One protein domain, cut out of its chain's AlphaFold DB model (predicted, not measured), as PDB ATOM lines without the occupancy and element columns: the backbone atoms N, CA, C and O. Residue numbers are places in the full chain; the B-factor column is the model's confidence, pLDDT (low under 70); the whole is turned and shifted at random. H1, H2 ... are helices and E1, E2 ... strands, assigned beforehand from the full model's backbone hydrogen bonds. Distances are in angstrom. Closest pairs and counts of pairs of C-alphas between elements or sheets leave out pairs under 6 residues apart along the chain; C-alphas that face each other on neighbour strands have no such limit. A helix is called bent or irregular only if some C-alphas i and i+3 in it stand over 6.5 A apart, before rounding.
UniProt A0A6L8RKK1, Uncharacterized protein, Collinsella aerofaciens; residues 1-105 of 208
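This is residues 1 to 105 of the 208 residues of an uncharacterized protein of Collinsella aerofaciens (UniProt A0A6L8RKK1). Two long, bent strands, E1 and E5, run side by side as the backbone of a strongly twisted sheet, and the helix H1 packs along one face over both of them. The shorter strands E2, E3, E4 and E6 line the sides of this pair, the small H2 follows E6, and H3 sits at the end of the rod where E1 ends and E5 begins. The printed part has 105 residues, with three named helices and six named strands in the order E1 E2 E3 H1 E4 E5 E6 H2 H3. The sheet is branched, its neighbour pairs are antiparallel, and the class is mixed, helices and strands. It is only just loose, close to compact, with a radius of gyration of the C-alphas of 15.6 A and spans of 51 by 24 by 21 A.

E1 is residues 2 to 14, 34.9 A long, from C-alpha 2 at (157.551, 106.993, 141.292), and bends by 62 degrees at residue 11. E2 is residues 19 to 21 and E3 residues 29 to 34. H1, residues 37 to 50, is 20.1 A long. E4 is residues 54 to 56. E5, residues 59 to 72, is 38.2 A long from C-alpha 59 at (158.151, 146.620, 147.342), and bends by 54 degrees at residue 62. E6, residues 80 to 87, is 20.9 A long. H2 is residues 89 to 92, and H3, residues 94 to 105, is 17.3 A long, ending at C-alpha 105 (169.142, 149.883, 152.807).

E1 and E5 are antiparallel, with N 8 and O 66 3.0 A apart. On the other side of E1 from E5 are E3, with N 7 and O 32 2.8 A apart, and E2, in a hairpin with E1, with N 13 and O 20 2.8 A apart. On the other side of E5 from E1 are E4, with N 54 and O 61 2.8 A apart, and E6, with N 67 and O 85 2.8 A apart. E4, E5 and E6 form a meander, each strand the antiparallel neighbour of the one before. H1 is on the sheet at a height of 7.5 A, over E1 and E5, and runs along the strands, at 13 degrees to E5 on the local plane. The closest C-alphas of H1 and E5 are those of Ala 44 and Ala 65, 5.3 A apart. H2 only grazes the sheet with residues 89 to 90, and H3 only grazes it with residues 96 to 104. H1 and H3 are apart. In H1 and H3 every O i to N i+4 pair is within hydrogen-bond range; H2 is too short for one.

The outline is a rod, and the two C-alphas farthest apart, those of Glu 75 and Ala 103, are 51.7 A apart. The printed part has no cut and no long link. Mean pLDDT of the printed part is 87.8, with residues 74 to 80 under 70.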
ATOM      1  N   MET A   1     159.412 103.663 143.870       73.19
ATOM      2  CA  MET A   1     159.898 104.996 143.503       73.19
ATOM      3  C   MET A   1     159.257 105.476 142.209       73.19
ATOM      4  O   MET A   1     159.724 105.159 141.119       73.19
ATOM      5  N   GLU A   2     158.138 106.172 142.354       83.44
ATOM      6  CA  GLU A   2     157.551 106.993 141.292       83.44
ATOM      7  C   GLU A   2     157.991 108.443 141.516       83.44
ATOM      8  O   GLU A   2     158.154 108.864 142.662       83.44
ATOM      9  N   THR A   3     158.211 109.189 140.438       87.94
ATOM     10  CA  THR A   3     158.589 110.605 140.502       87.94
ATOM     11  C   THR A   3     157.479 111.435 139.884       87.94
ATOM     12  O   THR A   3     157.055 111.175 138.757       87.94
ATOM     13  N   LEU A   4     157.032 112.441 140.622       93.12
ATOM     14  CA  LEU A   4     156.012 113.390 140.215       93.12
ATOM     15  C   LEU A   4     156.619 114.793 140.197       93.12
ATOM     16  O   LEU A   4     157.391 115.161 141.075       93.12
ATOM     17  N   PHE A   5     156.255 115.589 139.208       95.19
ATOM     18  CA  PHE A   5     156.577 117.000 139.125       95.19
ATOM     19  C   PHE A   5     155.320 117.813 139.385       95.19
ATOM     20  O   PHE A   5     154.291 117.614 138.736       95.19
ATOM     21  N   VAL A   6     155.438 118.760 140.305       96.19
ATOM     22  CA  VAL A   6     154.377 119.691 140.672       96.19
ATOM     23  C   VAL A   6     154.816 121.090 140.288       96.19
ATOM     24  O   VAL A   6     155.947 121.493 140.545       96.19
ATOM     25  N   THR A   7     153.938 121.830 139.622       97.56
ATOM     26  CA  THR A   7     154.128 123.250 139.331       97.56
ATOM     27  C   THR A   7     153.067 124.049 140.034       97.56
ATOM     28  O   THR A   7     151.876 123.908 139.758       97.56
ATOM     29  N   GLU A   8     153.523 124.941 140.889       97.00
ATOM     30  CA  GLU A   8     152.681 125.771 141.724       97.00
ATOM     31  C   GLU A   8     153.131 127.220 141.643       97.00
ATOM     32  O   GLU A   8     154.273 127.509 141.298       97.00
ATOM     33  N   SER A   9     152.244 128.155 141.963       96.31
ATOM     34  CA  SER A   9     152.638 129.551 142.125       96.31
ATOM     35  C   SER A   9     152.081 130.167 143.392       96.31
ATOM     36  O   SER A   9     150.936 129.899 143.775       96.31
ATOM     37  N   ARG A  10     152.866 131.071 143.978       95.38
ATOM     38  CA  ARG A  10     152.461 131.914 145.104       95.38
ATOM     39  C   ARG A  10     152.658 133.380 144.774       95.38
ATOM     40  O   ARG A  10     153.585 133.757 144.064       95.38
ATOM     41  N   GLU A  11     151.779 134.207 145.318       93.62
ATOM     42  CA  GLU A  11     151.941 135.652 145.268       93.62
ATOM     43  C   GLU A  11     152.943 136.075 146.343       93.62
ATOM     44  O   GLU A  11     152.688 135.937 147.542       93.62
ATOM     45  N   LEU A  12     154.088 136.584 145.903       94.94
ATOM     46  CA  LEU A  12     155.191 136.979 146.762       94.94
ATOM     47  C   LEU A  12     155.444 138.483 146.632       94.94
ATOM     48  O   LEU A  12     155.465 139.040 145.531       94.94
ATOM     49  N   LEU A  13     155.728 139.135 147.753       91.31
ATOM     50  CA  LEU A  13     156.170 140.521 147.827       91.31
ATOM     51  C   LEU A  13     157.677 140.576 148.074       91.31
ATOM     52  O   LEU A  13     158.128 140.253 149.173       91.31
ATOM     53  N   PHE A  14     158.434 141.058 147.091       93.38
ATOM     54  CA  PHE A  14     159.853 141.340 147.262       93.38
ATOM     55  C   PHE A  14     160.047 142.710 147.915       93.38
ATOM     56  O   PHE A  14     159.752 143.743 147.308       93.38
ATOM     57  N   THR A  15     160.569 142.737 149.140       90.00
ATOM     58  CA  THR A  15     160.738 143.966 149.944       90.00
ATOM     59  C   THR A  15     162.066 144.684 149.715       90.00
ATOM     60  O   THR A  15     162.367 145.671 150.384       90.00
ATOM     61  N   GLY A  16     162.895 144.171 148.806       90.69
ATOM     62  CA  GLY A  16     164.293 144.571 148.664       90.69
ATOM     63  C   GLY A  16     165.251 143.723 149.494       90.69
ATOM     64  O   GLY A  16     166.405 143.583 149.104       90.69
ATOM     65  N   THR A  17     164.796 143.093 150.577       91.50
ATOM     66  CA  THR A  17     165.635 142.208 151.406       91.50
ATOM     67  C   THR A  17     165.216 140.752 151.325       91.50
ATOM     68  O   THR A  17     166.072 139.872 151.320       91.50
ATOM     69  N   GLU A  18     163.916 140.495 151.242       92.88
ATOM     70  CA  GLU A  18     163.348 139.153 151.280       92.88
ATOM     71  C   GLU A  18     162.067 139.078 150.450       92.88
ATOM     72  O   GLU A  18     161.501 140.101 150.054       92.88
ATOM     73  N   ASP A  19     161.619 137.848 150.216       94.75
ATOM     74  CA  ASP A  19     160.313 137.549 149.657       94.75
ATOM     75  C   ASP A  19     159.340 137.154 150.761       94.75
ATOM     76  O   ASP A  19     159.592 136.229 151.531       94.75
ATOM     77  N   ILE A  20     158.216 137.864 150.824       92.75
ATOM     78  CA  ILE A  20     157.141 137.605 151.779       92.75
ATOM     79  C   ILE A  20     155.965 137.003 151.022       92.75
ATOM     80  O   ILE A  20     155.455 137.617 150.087       92.75
ATOM     81  N   ASP A  21     155.495 135.839 151.458       93.00
ATOM     82  CA  ASP A  21     154.226 135.291 150.983       93.00
ATOM     83  C   ASP A  21     153.071 136.210 151.400       93.00
ATOM     84  O   ASP A  21     152.861 136.479 152.588       93.00
ATOM     85  N   VAL A  22     152.334 136.727 150.414       87.81
ATOM     86  CA  VAL A  22     151.223 137.664 150.635       87.81
ATOM     87  C   VAL A  22     150.004 136.945 151.215       87.81
ATOM     88  O   VAL A  22     149.209 137.551 151.943       87.81
ATOM     89  N   ARG A  23     149.845 135.647 150.932       87.19
ATOM     90  CA  ARG A  23     148.689 134.837 151.340       87.19
ATOM     91  C   ARG A  23     149.139 133.476 151.895       87.19
ATOM     92  O   ARG A  23     148.677 132.446 151.410       87.19
ATOM     93  N   PRO A  24     149.899 133.448 153.007       86.75
ATOM     94  CA  PRO A  24     150.534 132.227 153.518       86.75
ATOM     95  C   PRO A  24     149.550 131.156 154.006       86.75
ATOM     96  O   PRO A  24     149.923 129.999 154.161       86.75
ATOM     97  N   LEU A  25     148.296 131.538 154.274       88.06
ATOM     98  CA  LEU A  25     147.229 130.626 154.698       88.06
ATOM     99  C   LEU A  25     146.422 130.042 153.530       88.06
ATOM    100  O   LEU A  25     145.530 129.230 153.765       88.06
ATOM    101  N   HIS A  26     146.679 130.481 152.297       87.81
ATOM    102  CA  HIS A  26     146.024 129.936 151.113       87.81
ATOM    103  C   HIS A  26     146.922 128.887 150.475       87.81
ATOM    104  O   HIS A  26     148.143 129.039 150.431       87.81
ATOM    105  N   SER A  27     146.299 127.832 149.953       89.31
ATOM    106  CA  SER A  27     147.010 126.883 149.113       89.31
ATOM    107  C   SER A  27     147.604 127.606 147.900       89.31
ATOM    108  O   SER A  27     146.967 128.523 147.362       89.31
ATOM    109  N   PRO A  28     148.809 127.209 147.470       92.62
ATOM    110  CA  PRO A  28     149.374 127.681 146.218       92.62
ATOM    111  C   PRO A  28     148.444 127.346 145.045       92.62
ATOM    112  O   PRO A  28     147.612 126.438 145.110       92.62
ATOM    113  N   VAL A  29     148.571 128.109 143.963       95.44
ATOM    114  CA  VAL A  29     147.826 127.827 142.732       95.44
ATOM    115  C   VAL A  29     148.556 126.722 141.983       95.44
ATOM    116  O   VAL A  29     149.675 126.944 141.532       95.44
ATOM    117  N   LEU A  30     147.916 125.560 141.860       96.38
ATOM    118  CA  LEU A  30     148.417 124.425 141.091       96.38
ATOM    119  C   LEU A  30     148.223 124.664 139.589       96.38
ATOM    120  O   LEU A  30     147.108 124.936 139.138       96.38
ATOM    121  N   HIS A  31     149.301 124.526 138.821       96.88
ATOM    122  CA  HIS A  31     149.307 124.646 137.357       96.88
ATOM    123  C   HIS A  31     149.517 123.305 136.663       96.88
ATOM    124  O   HIS A  31     148.956 123.069 135.596       96.88
ATOM    125  N   TYR A  32     150.328 122.429 137.256       97.38
ATOM    126  CA  TYR A  32     150.618 121.112 136.704       97.38
ATOM    127  C   TYR A  32     150.976 120.119 137.807       97.38
ATOM    128  O   TYR A  32     151.661 120.470 138.762       97.38
ATOM    129  N   GLU A  33     150.550 118.876 137.620       95.94
ATOM    130  CA  GLU A  33     150.930 117.721 138.422       95.94
ATOM    131  C   GLU A  33     151.029 116.517 137.478       95.94
ATOM    132  O   GLU A  33     150.072 116.204 136.763       95.94
ATOM    133  N   GLY A  34     152.192 115.868 137.414       94.62
ATOM    134  CA  GLY A  34     152.386 114.705 136.546       94.62
ATOM    135  C   GLY A  34     153.834 114.241 136.445       94.62
ATOM    136  O   GLY A  34     154.714 114.742 137.128       94.62
ATOM    137  N   ASP A  35     154.106 113.274 135.579       94.31
ATOM    138  CA  ASP A  35     155.411 112.607 135.447       94.31
ATOM    139  C   ASP A  35     156.402 113.334 134.514       94.31
ATOM    140  O   ASP A  35     157.541 112.895 134.335       94.31
ATOM    141  N   SER A  36     156.007 114.466 133.918       95.62
ATOM    142  CA  SER A  36     156.824 115.178 132.935       95.62
ATOM    143  C   SER A  36     157.406 116.483 133.471       95.62
ATOM    144  O   SER A  36     156.737 117.518 133.540       95.62
ATOM    145  N   ARG A  37     158.720 116.471 133.723       95.38
ATOM    146  CA  ARG A  37     159.487 117.677 134.074       95.38
ATOM    147  C   ARG A  37     159.381 118.779 133.022       95.38
ATOM    148  O   ARG A  37     159.350 119.958 133.361       95.38
ATOM    149  N   GLU A  38     159.359 118.413 131.742       97.00
ATOM    150  CA  GLU A  38     159.285 119.390 130.652       97.00
ATOM    151  C   GLU A  38     157.943 120.133 130.666       97.00
ATOM    152  O   GLU A  38     157.914 121.355 130.508       97.00
ATOM    153  N   VAL A  39     156.840 119.412 130.894       97.69
ATOM    154  CA  VAL A  39     155.505 120.018 130.986       97.69
ATOM    155  C   VAL A  39     155.398 120.890 132.236       97.69
ATOM    156  O   VAL A  39     154.892 122.005 132.139       97.69
ATOM    157  N   ALA A  40     155.958 120.442 133.362       97.31
ATOM    158  CA  ALA A  40     156.031 121.229 134.590       97.31
ATOM    159  C   ALA A  40     156.771 122.568 134.382       97.31
ATOM    160  O   ALA A  40     156.244 123.644 134.662       97.31
ATOM    161  N   LEU A  41     157.968 122.531 133.787       97.50
ATOM    162  CA  LEU A  41     158.736 123.746 133.478       97.50
ATOM    163  C   LEU A  41     157.988 124.677 132.519       97.50
ATOM    164  O   LEU A  41     158.003 125.895 132.699       97.50
ATOM    165  N   ARG A  42     157.313 124.119 131.510       97.62
ATOM    166  CA  ARG A  42     156.501 124.909 130.579       97.62
ATOM    167  C   ARG A  42     155.348 125.609 131.296       97.62
ATOM    168  O   ARG A  42     155.188 126.812 131.113       97.62
ATOM    169  N   ALA A  43     154.623 124.892 132.153       97.38
ATOM    170  CA  ALA A  43     153.555 125.460 132.970       97.38
ATOM    171  C   ALA A  43     154.075 126.589 133.877       97.38
ATOM    172  O   ALA A  43     153.426 127.626 133.999       97.38
ATOM    173  N   ALA A  44     155.279 126.446 134.446       97.00
ATOM    174  CA  ALA A  44     155.891 127.485 135.275       97.00
ATOM    175  C   ALA A  44     156.200 128.756 134.469       97.00
ATOM    176  O   ALA A  44     155.904 129.864 134.917       97.00
ATOM    177  N   HIS A  45     156.754 128.607 133.262       94.06
ATOM    178  CA  HIS A  45     157.015 129.736 132.368       94.06
ATOM    179  C   HIS A  45     155.729 130.410 131.874       94.06
ATOM    180  O   HIS A  45     155.690 131.638 131.816       94.06
ATOM    181  N   GLU A  46     154.683 129.646 131.554       94.75
ATOM    182  CA  GLU A  46     153.374 130.183 131.156       94.75
ATOM    183  C   GLU A  46     152.713 130.962 132.303       94.75
ATOM    184  O   GLU A  46     152.279 132.101 132.108       94.75
ATOM    185  N   ALA A  47     152.709 130.396 133.515       92.00
ATOM    186  CA  ALA A  47     152.191 131.054 134.711       92.00
ATOM    187  C   ALA A  47     152.963 132.342 135.033       92.00
ATOM    188  O   ALA A  47     152.359 133.386 135.287       92.00
ATOM    189  N   ALA A  48     154.298 132.290 134.972       87.88
ATOM    190  CA  ALA A  48     155.129 133.464 135.187       87.88
ATOM    191  C   ALA A  48     154.866 134.526 134.116       87.88
ATOM    192  O   ALA A  48     154.640 135.672 134.479       87.88
ATOM    193  N   ALA A  49     154.833 134.174 132.826       83.38
ATOM    194  CA  ALA A  49     154.585 135.120 131.733       83.38
ATOM    195  C   ALA A  49     153.232 135.843 131.860       83.38
ATOM    196  O   ALA A  49     153.139 137.020 131.522       83.38
ATOM    197  N   ALA A  50     152.209 135.171 132.393       84.56
ATOM    198  CA  ALA A  50     150.910 135.778 132.684       84.56
ATOM    199  C   ALA A  50     150.911 136.677 133.941       84.56
ATOM    200  O   ALA A  50     149.993 137.480 134.121       84.56
ATOM    201  N   SER A  51     151.914 136.554 134.819       81.81
ATOM    202  CA  SER A  51     152.036 137.382 136.018       81.81
ATOM    203  C   SER A  51     152.525 138.785 135.690       81.81
ATOM    204  O   SER A  51     153.566 138.970 135.052       81.81
ATOM    205  N   LYS A  52     151.837 139.760 136.282       81.50
ATOM    206  CA  LYS A  52     152.268 141.155 136.373       81.50
ATOM    207  C   LYS A  52     153.216 141.356 137.553       81.50
ATOM    208  O   LYS A  52     153.158 140.601 138.528       81.50
ATOM    209  N   VAL A  53     154.076 142.366 137.454       81.94
ATOM    210  CA  VAL A  53     154.870 142.881 138.576       81.94
ATOM    211  C   VAL A  53     154.224 144.183 139.027       81.94
ATOM    212  O   VAL A  53     154.238 145.177 138.309       81.94
ATOM    213  N   GLU A  54     153.658 144.189 140.226       78.75
ATOM    214  CA  GLU A  54     152.952 145.340 140.777       78.75
ATOM    215  C   GLU A  54     153.800 146.031 141.849       78.75
ATOM    216  O   GLU A  54     154.315 145.402 142.775       78.75
ATOM    217  N   ALA A  55     153.928 147.354 141.766       78.88
ATOM    218  CA  ALA A  55     154.533 148.131 142.838       78.88
ATOM    219  C   ALA A  55     153.527 148.362 143.971       78.88
ATOM    220  O   ALA A  55     152.435 148.882 143.753       78.88
ATOM    221  N   CYS A  56     153.915 148.055 145.206       75.06
ATOM    222  CA  CYS A  56     153.172 148.435 146.406       75.06
ATOM    223  C   CYS A  56     154.094 149.182 147.368       75.06
ATOM    224  O   CYS A  56     155.302 149.044 147.276       75.06
ATOM    225  N   GLN A  57     153.578 149.935 148.346       76.38
ATOM    226  CA  GLN A  57     154.423 150.765 149.230       76.38
ATOM    227  C   GLN A  57     155.679 150.049 149.768       76.38
ATOM    228  O   GLN A  57     156.727 150.680 149.902       76.38
ATOM    229  N   ARG A  58     155.575 148.744 150.048       82.12
ATOM    230  CA  ARG A  58     156.620 147.910 150.650       82.12
ATOM    231  C   ARG A  58     157.539 147.182 149.661       82.12
ATOM    232  O   ARG A  58     158.469 146.535 150.125       82.12
ATOM    233  N   GLY A  59     157.312 147.272 148.350       86.12
ATOM    234  CA  GLY A  59     158.151 146.620 147.342       86.12
ATOM    235  C   GLY A  59     157.387 146.169 146.100       86.12
ATOM    236  O   GLY A  59     156.436 146.830 145.688       86.12
ATOM    237  N   PHE A  60     157.799 145.051 145.507       88.25
ATOM    238  CA  PHE A  60     157.234 144.537 144.256       88.25
ATOM    239  C   PHE A  60     156.493 143.214 144.482       88.25
ATOM    240  O   PHE A  60     157.106 142.213 144.856       88.25
ATOM    241  N   ALA A  61     155.178 143.216 144.277       88.44
ATOM    242  CA  ALA A  61     154.326 142.035 144.345       88.44
ATOM    243  C   ALA A  61     154.251 141.355 142.971       88.44
ATOM    244  O   ALA A  61     154.131 142.027 141.950       88.44
ATOM    245  N   ARG A  62     154.350 140.025 142.939       91.31
ATOM    246  CA  ARG A  62     154.228 139.215 141.717       91.31
ATOM    247  C   ARG A  62     153.947 137.755 142.054       91.31
ATOM    248  O   ARG A  62     154.212 137.318 143.174       91.31
ATOM    249  N   TRP A  63     153.471 136.987 141.084       93.00
ATOM    250  CA  TRP A  63     153.327 135.542 141.223       93.00
ATOM    251  C   TRP A  63     154.607 134.831 140.806       93.00
ATOM    252  O   TRP A  63     155.027 134.916 139.655       93.00
ATOM    253  N   VAL A  64     155.220 134.120 141.744       96.19
ATOM    254  CA  VAL A  64     156.412 133.305 141.502       96.19
ATOM    255  C   VAL A  64     155.975 131.861 141.337       96.19
ATOM    256  O   VAL A  64     155.258 131.341 142.196       96.19
ATOM    257  N   ALA A  65     156.390 131.234 140.238       97.19
ATOM    258  CA  ALA A  65     156.120 129.829 139.973       97.19
ATOM    259  C   ALA A  65     157.307 128.966 140.417       97.19
ATOM    260  O   ALA A  65     158.459 129.289 140.127       97.19
ATOM    261  N   THR A  66     157.031 127.862 141.100       97.00
ATOM    262  CA  THR A  66     158.013 126.871 141.542       97.00
ATOM    263  C   THR A  66     157.678 125.520 140.935       97.00
ATOM    264  O   THR A  66     156.512 125.129 140.878       97.00
ATOM    265  N   VAL A  67     158.706 124.807 140.487       97.31
ATOM    266  CA  VAL A  67     158.605 123.405 140.086       97.31
ATOM    267  C   VAL A  67     159.268 122.569 141.166       97.31
ATOM    268  O   VAL A  67     160.465 122.733 141.413       97.31
ATOM    269  N   SER A  68     158.498 121.675 141.774       95.56
ATOM    270  CA  SER A  68     158.965 120.706 142.759       95.56
ATOM    271  C   SER A  68     158.986 119.303 142.162       95.56
ATOM    272  O   SER A  68     158.124 118.943 141.360       95.56
ATOM    273  N   GLU A  69     159.981 118.516 142.550       94.06
ATOM    274  CA  GLU A  69     160.049 117.076 142.320       94.06
ATOM    275  C   GLU A  69     159.633 116.361 143.611       94.06
ATOM    276  O   GLU A  69     160.170 116.644 144.682       94.06
ATOM    277  N   ILE A  70     158.664 115.455 143.506       90.44
ATOM    278  CA  ILE A  70     158.130 114.648 144.600       90.44
ATOM    279  C   ILE A  70     158.458 113.191 144.304       90.44
ATOM    280  O   ILE A  70     158.056 112.643 143.275       90.44
ATOM    281  N   THR A  71     159.183 112.553 145.217       86.00
ATOM    282  CA  THR A  71     159.470 111.117 145.134       86.00
ATOM    283  C   THR A  71     158.491 110.347 146.013       86.00
ATOM    284  O   THR A  71     158.366 110.637 147.200       86.00
ATOM    285  N   LEU A  72     157.803 109.362 145.431       80.50
ATOM    286  CA  LEU A  72     156.843 108.494 146.112       80.50
ATOM    287  C   LEU A  72     157.439 107.090 146.271       80.50
ATOM    288  O   LEU A  72     157.733 106.414 145.272       80.50
ATOM    289  N   ASP A  73     157.590 106.625 147.513       75.06
ATOM    290  CA  ASP A  73     157.986 105.243 147.799       75.06
ATOM    291  C   ASP A  73     156.803 104.415 148.316       75.06
ATOM    292  O   ASP A  73     156.171 104.724 149.322       75.06
ATOM    293  N   GLY A  74     156.469 103.364 147.563       63.66
ATOM    294  CA  GLY A  74     155.173 102.677 147.598       63.66
ATOM    295  C   GLY A  74     154.858 101.841 148.843       63.66
ATOM    296  O   GLY A  74     153.844 101.149 148.835       63.66
ATOM    297  N   GLU A  75     155.684 101.873 149.892       59.78
ATOM    298  CA  GLU A  75     155.453 101.094 151.123       59.78
ATOM    299  C   GLU A  75     155.543 101.912 152.428       59.78
ATOM    300  O   GLU A  75     154.965 101.508 153.434       59.78
ATOM    301  N   GLU A  76     156.142 103.106 152.411       50.22
ATOM    302  CA  GLU A  76     156.130 104.077 153.512       50.22
ATOM    303  C   GLU A  76     156.097 105.472 152.883       50.22
ATOM    304  O   GLU A  76     157.049 105.860 152.211       50.22
ATOM    305  N   PHE A  77     154.998 106.214 153.076       49.16
ATOM    306  CA  PHE A  77     154.814 107.589 152.591       49.16
ATOM    307  C   PHE A  77     155.926 108.511 153.124       49.16
ATOM    308  O   PHE A  77     155.768 109.187 154.139       49.16
ATOM    309  N   THR A  78     157.073 108.525 152.456       53.34
ATOM    310  CA  THR A  78     158.123 109.524 152.622       53.34
ATOM    311  C   THR A  78     158.117 110.367 151.364       53.34
ATOM    312  O   THR A  78     158.807 110.081 150.395       53.34
ATOM    313  N   GLU A  79     157.268 111.392 151.375       60.81
ATOM    314  CA  GLU A  79     157.290 112.452 150.373       60.81
ATOM    315  C   GLU A  79     158.556 113.283 150.612       60.81
ATOM    316  O   GLU A  79     158.648 114.044 151.579       60.81
ATOM    317  N   SER A  80     159.570 113.104 149.767       69.56
ATOM    318  CA  SER A  80     160.642 114.091 149.648       69.56
ATOM    319  C   SER A  80     160.253 115.061 148.543       69.56
ATOM    320  O   SER A  80     160.200 114.665 147.377       69.56
ATOM    321  N   GLU A  81     159.969 116.303 148.920       80.62
ATOM    322  CA  GLU A  81     159.735 117.402 147.990       80.62
ATOM    323  C   GLU A  81     161.012 118.242 147.871       80.62
ATOM    324  O   GLU A  81     161.521 118.766 148.866       80.62
ATOM    325  N   GLU A  82     161.531 118.377 146.653       86.62
ATOM    326  CA  GLU A  82     162.656 119.260 146.348       86.62
ATOM    327  C   GLU A  82     162.247 120.271 145.276       86.62
ATOM    328  O   GLU A  82     161.836 119.902 144.176       86.62
ATOM    329  N   THR A  83     162.381 121.568 145.565       87.06
ATOM    330  CA  THR A  83     162.204 122.609 144.548       87.06
ATOM    331  C   THR A  83     163.359 122.552 143.551       87.06
ATOM    332  O   THR A  83     164.491 122.924 143.862       87.06
ATOM    333  N   VAL A  84     163.066 122.128 142.325       91.44
ATOM    334  CA  VAL A  84     164.053 121.966 141.249       91.44
ATOM    335  C   VAL A  84     164.140 123.180 140.323       91.44
ATOM    336  O   VAL A  84     165.097 123.298 139.548       91.44
ATOM    337  N   ASN A  85     163.146 124.075 140.347       95.25
ATOM    338  CA  ASN A  85     163.173 125.325 139.588       95.25
ATOM    339  C   ASN A  85     162.274 126.406 140.207       95.25
ATOM    340  O   ASN A  85     161.215 126.097 140.750       95.25
ATOM    341  N   THR A  86     162.662 127.669 140.032       95.88
ATOM    342  CA  THR A  86     161.852 128.844 140.365       95.88
ATOM    343  C   THR A  86     161.874 129.804 139.183       95.88
ATOM    344  O   THR A  86     162.947 130.203 138.729       95.88
ATOM    345  N   VAL A  87     160.695 130.205 138.711       95.81
ATOM    346  CA  VAL A  87     160.517 131.205 137.655       95.81
ATOM    347  C   VAL A  87     159.908 132.458 138.280       95.81
ATOM    348  O   VAL A  87     158.730 132.481 138.645       95.81
ATOM    349  N   ASP A  88     160.719 133.509 138.412       94.81
ATOM    350  CA  ASP A  88     160.307 134.778 139.012       94.81
ATOM    351  C   ASP A  88     160.120 135.866 137.940       94.81
ATOM    352  O   ASP A  88     161.074 136.214 137.235       94.81
ATOM    353  N   PRO A  89     158.921 136.467 137.823       88.88
ATOM    354  CA  PRO A  89     158.681 137.621 136.961       88.88
ATOM    355  C   PRO A  89     159.685 138.769 137.114       88.88
ATOM    356  O   PRO A  89     160.001 139.429 136.125       88.88
ATOM    357  N   LEU A  90     160.225 138.997 138.316       87.06
ATOM    358  CA  LEU A  90     161.192 140.073 138.555       87.06
ATOM    359  C   LEU A  90     162.524 139.882 137.824       87.06
ATOM    360  O   LEU A  90     163.255 140.856 137.636       87.06
ATOM    361  N   ASP A  91     162.852 138.664 137.395       88.50
ATOM    362  CA  ASP A  91     164.119 138.388 136.712       88.50
ATOM    363  C   ASP A  91     164.157 138.952 135.286       88.50
ATOM    364  O   ASP A  91     165.236 139.127 134.719       88.50
ATOM    365  N   ARG A  92     162.997 139.318 134.733       82.81
ATOM    366  CA  ARG A  92     162.888 140.036 133.456       82.81
ATOM    367  C   ARG A  92     163.328 141.496 133.570       82.81
ATOM    368  O   ARG A  92     163.847 142.063 132.611       82.81
ATOM    369  N   VAL A  93     163.192 142.082 134.765       76.62
ATOM    370  CA  VAL A  93     163.532 143.482 135.056       76.62
ATOM    371  C   VAL A  93     164.506 143.561 136.244       76.62
ATOM    372  O   VAL A  93     164.190 144.124 137.298       76.62
ATOM    373  N   PRO A  94     165.739 143.032 136.102       80.38
ATOM    374  CA  PRO A  94     166.675 142.867 137.218       80.38
ATOM    375  C   PRO A  94     167.061 144.187 137.899       80.38
ATOM    376  O   PRO A  94     167.408 144.196 139.082       80.38
ATOM    377  N   VAL A  95     166.954 145.319 137.192       80.75
ATOM    378  CA  VAL A  95     167.196 146.653 137.759       80.75
ATOM    379  C   VAL A  95     166.266 146.961 138.938       80.75
ATOM    380  O   VAL A  95     166.720 147.545 139.922       80.75
ATOM    381  N   LEU A  96     165.010 146.493 138.923       81.69
ATOM    382  CA  LEU A  96     164.067 146.719 140.026       81.69
ATOM    383  C   LEU A  96     164.526 146.041 141.318       81.69
ATOM    384  O   LEU A  96     164.350 146.601 142.401       81.69
ATOM    385  N   ARG A  97     165.179 144.875 141.225       88.75
ATOM    386  CA  ARG A  97     165.738 144.206 142.406       88.75
ATOM    387  C   ARG A  97     166.847 145.035 143.043       88.75
ATOM    388  O   ARG A  97     166.893 145.150 144.268       88.75
ATOM    389  N   THR A  98     167.723 145.611 142.224       88.62
ATOM    390  CA  THR A  98     168.797 146.494 142.699       88.62
ATOM    391  C   THR A  98     168.214 147.733 143.367       88.62
ATOM    392  O   THR A  98     168.564 148.029 144.507       88.62
ATOM    393  N   LEU A  99     167.248 148.393 142.722       86.00
ATOM    394  CA  LEU A  99     166.597 149.582 143.274       86.00
ATOM    395  C   LEU A  99     165.868 149.299 144.592       86.00
ATOM    396  O   LEU A  99     165.994 150.077 145.536       86.00
ATOM    397  N   ALA A 100     165.160 148.170 144.694       87.75
ATOM    398  CA  ALA A 100     164.519 147.757 145.940       87.75
ATOM    399  C   ALA A 100     165.528 147.511 147.062       87.75
ATOM    400  O   ALA A 100     165.306 147.966 148.182       87.75
ATOM    401  N   ARG A 101     166.644 146.829 146.775       91.50
ATOM    402  CA  ARG A 101     167.719 146.580 147.753       91.50
ATOM    403  C   ARG A 101     168.316 147.880 148.271       91.50
ATOM    404  O   ARG A 101     168.469 148.057 149.478       91.50
ATOM    405  N   GLU A 102     168.630 148.797 147.366       89.00
ATOM    406  CA  GLU A 102     169.181 150.098 147.729       89.00
ATOM    407  C   GLU A 102     168.194 150.939 148.545       89.00
ATOM    408  O   GLU A 102     168.571 151.530 149.557       89.00
ATOM    409  N   ALA A 103     166.921 150.966 148.143       85.81
ATOM    410  CA  ALA A 103     165.875 151.667 148.876       85.81
ATOM    411  C   ALA A 103     165.636 151.047 150.267       85.81
ATOM    412  O   ALA A 103     165.498 151.779 151.247       85.81
ATOM    413  N   ALA A 104     165.663 149.716 150.389       88.88
ATOM    414  CA  ALA A 104     165.568 149.023 151.675       88.88
ATOM    415  C   ALA A 104     166.754 149.341 152.597       88.88
ATOM    416  O   ALA A 104     166.571 149.517 153.800       88.88
ATOM    417  N   ALA A 105     167.961 149.487 152.042       88.56
ATOM    418  CA  ALA A 105     169.142 149.883 152.807       88.56
ATOM    419  C   ALA A 105     169.065 151.335 153.317       88.56
ATOM    420  O   ALA A 105     169.603 151.644 154.380       88.56
TER     421      ALA A 105